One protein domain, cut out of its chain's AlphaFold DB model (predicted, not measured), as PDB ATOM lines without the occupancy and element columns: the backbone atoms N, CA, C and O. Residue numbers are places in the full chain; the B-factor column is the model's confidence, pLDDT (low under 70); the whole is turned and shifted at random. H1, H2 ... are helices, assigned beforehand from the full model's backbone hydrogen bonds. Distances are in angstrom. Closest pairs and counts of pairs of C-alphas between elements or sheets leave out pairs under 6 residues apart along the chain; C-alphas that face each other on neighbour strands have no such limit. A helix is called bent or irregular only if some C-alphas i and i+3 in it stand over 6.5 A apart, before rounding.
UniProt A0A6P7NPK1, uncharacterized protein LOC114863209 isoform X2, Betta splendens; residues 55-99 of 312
ATOM      1  N   TYR A  55     246.214 105.716   2.825       80.12
ATOM      2  CA  TYR A  55     247.253 106.743   2.886       80.12
ATOM      3  C   TYR A  55     247.948 106.832   4.257       80.12
ATOM      4  O   TYR A  55     249.148 107.073   4.327       80.12
ATOM      5  N   ASN A  56     247.218 106.626   5.358       81.75
ATOM      6  CA  ASN A  56     247.800 106.645   6.704       81.75
ATOM      7  C   ASN A  56     248.719 105.435   6.941       81.75
ATOM      8  O   ASN A  56     249.740 105.603   7.602       81.75
ATOM      9  N   LEU A  57     248.365 104.257   6.411       78.88
ATOM     10  CA  LEU A  57     249.216 103.060   6.452       78.88
ATOM     11  C   LEU A  57     250.487 103.274   5.633       78.88
ATOM     12  O   LEU A  57     251.590 103.100   6.135       78.88
ATOM     13  N   PHE A  58     250.341 103.812   4.426       83.25
ATOM     14  CA  PHE A  58     251.481 104.186   3.598       83.25
ATOM     15  C   PHE A  58     252.413 105.198   4.274       83.25
ATOM     16  O   PHE A  58     253.634 105.041   4.262       83.25
ATOM     17  N   CYS A  59     251.850 106.230   4.912       78.56
ATOM     18  CA  CYS A  59     252.637 107.175   5.698       78.56
ATOM     19  C   CYS A  59     253.365 106.488   6.859       78.56
ATOM     20  O   CYS A  59     254.524 106.810   7.082       78.56
ATOM     21  N   ARG A  60     252.726 105.558   7.585       78.38
ATOM     22  CA  ARG A  60     253.368 104.792   8.670       78.38
ATOM     23  C   ARG A  60     254.617 104.077   8.152       78.38
ATOM     24  O   ARG A  60     255.700 104.306   8.683       78.38
ATOM     25  N   ASP A  61     254.479 103.290   7.092       78.06
ATOM     26  CA  ASP A  61     255.566 102.451   6.578       78.06
ATOM     27  C   ASP A  61     256.728 103.286   6.019       78.06
ATOM     28  O   ASP A  61     257.901 102.940   6.157       78.06
ATOM     29  N   HIS A  62     256.421 104.418   5.382       74.94
ATOM     30  CA  HIS A  62     257.447 105.285   4.801       74.94
ATOM     31  C   HIS A  62     258.099 106.228   5.824       74.94
ATOM     32  O   HIS A  62     259.252 106.618   5.635       74.94
ATOM     33  N   LEU A  63     257.408 106.573   6.917       69.31
ATOM     34  CA  LEU A  63     257.981 107.355   8.020       69.31
ATOM     35  C   LEU A  63     258.867 106.503   8.939       69.31
ATOM     36  O   LEU A  63     259.860 107.016   9.447       69.31
ATOM     37  N   GLN A  64     258.569 105.209   9.112       63.66
ATOM     38  CA  GLN A  64     259.441 104.280   9.851       63.66
ATOM     39  C   GLN A  64     260.827 104.129   9.193       63.66
ATOM     40  O   GLN A  64     261.823 103.931   9.880       63.66
ATOM     41  N   ASN A  65     260.910 104.337   7.876       60.78
ATOM     42  CA  ASN A  65     262.137 104.235   7.082       60.78
ATOM     43  C   ASN A  65     262.872 105.582   6.874       60.78
ATOM     44  O   ASN A  65     263.555 105.765   5.869       60.78
ATOM     45  N   LYS A  66     262.740 106.540   7.812       60.59
ATOM     46  CA  LYS A  66     263.369 107.886   7.785       60.59
ATOM     47  C   LYS A  66     262.956 108.803   6.613       60.59
ATOM     48  O   LYS A  66     263.664 109.759   6.308       60.59
ATOM     49  N   GLY A  67     261.827 108.553   5.947       62.22
ATOM     50  CA  GLY A  67     261.333 109.428   4.874       62.22
ATOM     51  C   GLY A  67     260.778 110.767   5.385       62.22
ATOM     52  O   GLY A  67     260.171 110.824   6.453       62.22
ATOM     53  N   THR A  68     260.920 111.850   4.610       73.12
ATOM     54  CA  THR A  68     260.301 113.150   4.939       73.12
ATOM     55  C   THR A  68     258.857 113.196   4.432       73.12
ATOM     56  O   THR A  68     258.537 112.672   3.366       73.12
ATOM     57  N   LEU A  69     257.953 113.890   5.137       71.69
ATOM     58  CA  LEU A  69     256.538 114.019   4.737       71.69
ATOM     59  C   LEU A  69     256.351 114.617   3.322       71.69
ATOM     60  O   LEU A  69     255.358 114.334   2.649       71.69
ATOM     61  N   LYS A  70     257.313 115.433   2.862       74.12
ATOM     62  CA  LYS A  70     257.361 115.967   1.490       74.12
ATOM     63  C   LYS A  70     257.565 114.853   0.456       74.12
ATOM     64  O   LYS A  70     256.821 114.802  -0.521       74.12
ATOM     65  N   ASP A  71     258.472 113.921   0.729       75.44
ATOM     66  CA  ASP A  71     258.784 112.787  -0.151       75.44
ATOM     67  C   ASP A  71     257.596 111.823  -0.242       75.44
ATOM     68  O   ASP A  71     257.259 111.309  -1.305       75.44
ATOM     69  N   ILE A  72     256.893 111.622   0.873       79.25
ATOM     70  CA  ILE A  72     255.721 110.741   0.962       79.25
ATOM     71  C   ILE A  72     254.560 111.273   0.112       79.25
ATOM     72  O   ILE A  72     253.885 110.503  -0.574       79.25
ATOM     73  N   LYS A  73     254.339 112.595   0.095       78.06
ATOM     74  CA  LYS A  73     253.312 113.213  -0.761       78.06
ATOM     75  C   LYS A  73     253.589 113.019  -2.251       78.06
ATOM     76  O   LYS A  73     252.634 112.853  -3.003       78.06
ATOM     77  N   GLN A  74     254.853 113.021  -2.667       80.38
ATOM     78  CA  GLN A  74     255.229 112.779  -4.064       80.38
ATOM     79  C   GLN A  74     255.189 111.291  -4.432       80.38
ATOM     80  O   GLN A  74     254.803 110.943  -5.545       80.38
ATOM     81  N   LYS A  75     255.514 110.403  -3.486       82.25
ATOM     82  CA  LYS A  75     255.537 108.951  -3.715       82.25
ATOM     83  C   LYS A  75     254.149 108.309  -3.788       82.25
ATOM     84  O   LYS A  75     253.983 107.338  -4.516       82.25
ATOM     85  N   TRP A  76     253.140 108.838  -3.087       82.19
ATOM     86  CA  TRP A  76     251.791 108.249  -3.105       82.19
ATOM     87  C   TRP A  76     251.133 108.239  -4.502       82.19
ATOM     88  O   TRP A  76     250.635 107.191  -4.910       82.19
ATOM     89  N   PRO A  77     251.154 109.333  -5.291       82.50
ATOM     90  CA  PRO A  77     250.683 109.308  -6.677       82.50
ATOM     91  C   PRO A  77     251.480 108.351  -7.567       82.50
ATOM     92  O   PRO A  77     250.866 107.647  -8.364       82.50
ATOM     93  N   MET A  78     252.805 108.277  -7.377       83.00
ATOM     94  CA  MET A  78     253.734 107.421  -8.136       83.00
ATOM     95  C   MET A  78     253.622 105.929  -7.805       83.00
ATOM     96  O   MET A  78     254.200 105.090  -8.494       83.00
ATOM     97  N   LEU A  79     252.892 105.579  -6.747       82.50
ATOM     98  CA  LEU A  79     252.650 104.194  -6.386       82.50
ATOM     99  C   LEU A  79     251.782 103.530  -7.468       82.50
ATOM    100  O   LEU A  79     250.697 104.028  -7.785       82.50
ATOM    101  N   GLY A  80     252.248 102.406  -8.018       85.44
ATOM    102  CA  GLY A  80     251.467 101.604  -8.962       85.44
ATOM    103  C   GLY A  80     250.130 101.166  -8.355       85.44
ATOM    104  O   GLY A  80     250.026 100.990  -7.137       85.44
ATOM    105  N   GLU A  81     249.110 100.998  -9.200       83.00
ATOM    106  CA  GLU A  81     247.745 100.663  -8.761       83.00
ATOM    107  C   GLU A  81     247.698  99.402  -7.896       83.00
ATOM    108  O   GLU A  81     246.957  99.358  -6.919       83.00
ATOM    109  N   GLU A  82     248.572  98.436  -8.173       84.56
ATOM    110  CA  GLU A  82     248.662  97.192  -7.415       84.56
ATOM    111  C   GLU A  82     249.098  97.402  -5.960       84.56
ATOM    112  O   GLU A  82     248.439  96.953  -5.027       84.56
ATOM    113  N   LYS A  83     250.153  98.194  -5.738       83.25
ATOM    114  CA  LYS A  83     250.596  98.544  -4.380       83.25
ATOM    115  C   LYS A  83     249.574  99.419  -3.660       83.25
ATOM    116  O   LYS A  83     249.423  99.315  -2.447       83.25
ATOM    117  N   LYS A  84     248.852 100.284  -4.385       84.50
ATOM    118  CA  LYS A  84     247.746 101.049  -3.791       84.50
ATOM    119  C   LYS A  84     246.660 100.090  -3.310       84.50
ATOM    120  O   LYS A  84     246.238 100.224  -2.167       84.50
ATOM    121  N   ARG A  85     246.254  99.122  -4.141       86.31
ATOM    122  CA  ARG A  85     245.242  98.102  -3.821       86.31
ATOM    123  C   ARG A  85     245.580  97.344  -2.537       86.31
ATOM    124  O   ARG A  85     244.726  97.265  -1.665       86.31
ATOM    125  N   GLN A  86     246.839  96.941  -2.365       85.06
ATOM    126  CA  GLN A  86     247.327  96.313  -1.128       85.06
ATOM    127  C   GLN A  86     247.069  97.189   0.108       85.06
ATOM    128  O   GLN A  86     246.489  96.725   1.085       85.06
ATOM    129  N   TYR A  87     247.386  98.488   0.046       84.75
ATOM    130  CA  TYR A  87     247.073  99.422   1.137       84.75
ATOM    131  C   TYR A  87     245.565  99.613   1.368       84.75
ATOM    132  O   TYR A  87     245.149  99.906   2.493       84.75
ATOM    133  N   TYR A  88     244.735  99.492   0.327       84.88
ATOM    134  CA  TYR A  88     243.274  99.527   0.459       84.88
ATOM    135  C   TYR A  88     242.735  98.278   1.158       84.88
ATOM    136  O   TYR A  88     241.895  98.413   2.050       84.88
ATOM    137  N   GLU A  89     243.232  97.101   0.792       84.56
ATOM    138  CA  GLU A  89     242.855  95.814   1.381       84.56
ATOM    139  C   GLU A  89     243.331  95.700   2.833       84.56
ATOM    140  O   GLU A  89     242.526  95.388   3.707       84.56
ATOM    141  N   GLU A  90     244.578  96.074   3.134       80.56
ATOM    142  CA  GLU A  90     245.102  96.116   4.506       80.56
ATOM    143  C   GLU A  90     244.305  97.102   5.375       80.56
ATOM    144  O   GLU A  90     243.906  96.786   6.497       80.56
ATOM    145  N   ALA A  91     243.981  98.291   4.849       80.25
ATOM    146  CA  ALA A  91     243.132  99.243   5.561       80.25
ATOM    147  C   ALA A  91     241.719  98.701   5.800       80.25
ATOM    148  O   ALA A  91     241.116  99.025   6.824       80.25
ATOM    149  N   ALA A  92     241.166  97.921   4.870       79.75
ATOM    150  CA  ALA A  92     239.867  97.281   5.031       79.75
ATOM    151  C   ALA A  92     239.919  96.155   6.075       79.75
ATOM    152  O   ALA A  92     239.063  96.129   6.959       79.75
ATOM    153  N   ALA A  93     240.953  95.311   6.042       75.75
ATOM    154  CA  ALA A  93     241.186  94.241   7.008       75.75
ATOM    155  C   ALA A  93     241.353  94.795   8.430       75.75
ATOM    156  O   ALA A  93     240.620  94.399   9.328       75.75
ATOM    157  N   LEU A  94     242.199  95.814   8.621       67.94
ATOM    158  CA  LEU A  94     242.403  96.455   9.926       67.94
ATOM    159  C   LEU A  94     241.144  97.165  10.444       67.94
ATOM    160  O   LEU A  94     240.938  97.278  11.651       67.94
ATOM    161  N   ARG A  95     240.277  97.664   9.552       68.75
ATOM    162  CA  ARG A  95     238.967  98.208   9.950       68.75
ATOM    163  C   ARG A  95     238.000  97.102  10.357       68.75
ATOM    164  O   ARG A  95     237.257  97.304  11.314       68.75
ATOM    165  N   ALA A  96     237.995  95.975   9.647       65.31
ATOM    166  CA  ALA A  96     237.180  94.816   9.990       65.31
ATOM    167  C   ALA A  96     237.624  94.224  11.339       65.31
ATOM    168  O   ALA A  96     236.801  94.070  12.234       65.31
ATOM    169  N   GLU A  97     238.927  94.037  11.542       54.84
ATOM    170  CA  GLU A  97     239.527  93.544  12.786       54.84
ATOM    171  C   GLU A  97     239.264  94.488  13.974       54.84
ATOM    172  O   GLU A  97     238.771  94.061  15.019       54.84
ATOM    173  N   ALA A  98     239.447  95.805  13.795       55.00
ATOM    174  CA  ALA A  98     239.123  96.800  14.824       55.00
ATOM    175  C   ALA A  98     237.625  96.861  15.182       55.00
ATOM    176  O   ALA A  98     237.271  97.390  16.240       55.00
ATOM    177  N   THR A  99     236.750  96.362  14.306       52.06
ATOM    178  CA  THR A  99     235.301  96.277  14.540       52.06
ATOM    179  C   THR A  99     234.918  94.972  15.251       52.06
ATOM    180  O   THR A  99     233.905  94.948  15.945       52.06
TER     181      THR A  99
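What this domain is: This is residues 55 to 99 of the 312 residues of the protein "uncharacterized protein LOC114863209 isoform X2" of Betta splendens (UniProt A0A6P7NPK1). Two helices, the long H3 and the shorter H2, make the legs of an open V joined at its corner by a tight link, and H1 sits between the legs, packing on H2 and on residues 87 to 91 of H3. The corner, residues 77 to 82, sticks out at one end of the V, and residues 92 to 99 of H3 stick out as a free arm beyond H1. The printed part has 45 residues with three named helices, in the order H1, H2, H3 along the chain, and no named strand; the class is all helix. It is only just loose, close to compact, with a radius of gyration of the C-alphas of 11.3 A, and it spans 32 by 21 by 12 A, only just elongated.

Where its parts are: Begin with H3, the longest helix, residues 81 to 99: find C-alpha 81 at (247.745, 100.663, -8.761), and from there the helix runs 26.8 A to C-alpha 99 at (235.301, 96.277, 14.540). Go back to the first printed residue for H1, residues 55 to 64, which begins at C-alpha 55 at (247.253, 106.743, 2.886) and measures 14.3 A. Between them along the chain you find H2, residues 69 to 78, 14.7 A from first to last C-alpha. H2 is neither bent nor irregular, but only just: C-alphas 74 and 77 are 6.3 A apart.

How they stand to each other: Look first at H3 near Tyr 87: H1 touches H3 there, on residues 87 to 91 alone, and the closest C-alphas are those of Leu 57 and Tyr 87, 6.8 A apart. The lines of H1 and H3 are about perpendicular, at 80 degrees. Move on along H1 to Cys 59, where H1 touches H2: the closest C-alphas, those of Cys 59 and Ile 72, are 6.7 A apart. H1 and H2 run opposite ways at a steep tilt of 54 degrees. H2 and H3 are apart, but only just, with their closest C-alphas 8.3 A from each other. In H1 and H3 every O i to N i+4 pair is within hydrogen-bond range; in H2 it is 4 of 6.

The domain as a whole: The two C-alphas farthest apart are those of Lys 70 and Thr 99, at 32.3 A. Without the stretches that stand free, residues 77 to 82 and 92 to 99, the body has 31 residues and spans 25 by 17 by 12 A. The printed part has no cut, and both links, H1 to H2 with 4 residues and H2 to H3 with 2, are tight. Read the B-factor column for the model's confidence: the mean pLDDT of the printed part is 76.0, and residues 63 to 67 and 94 to 99 are under 70.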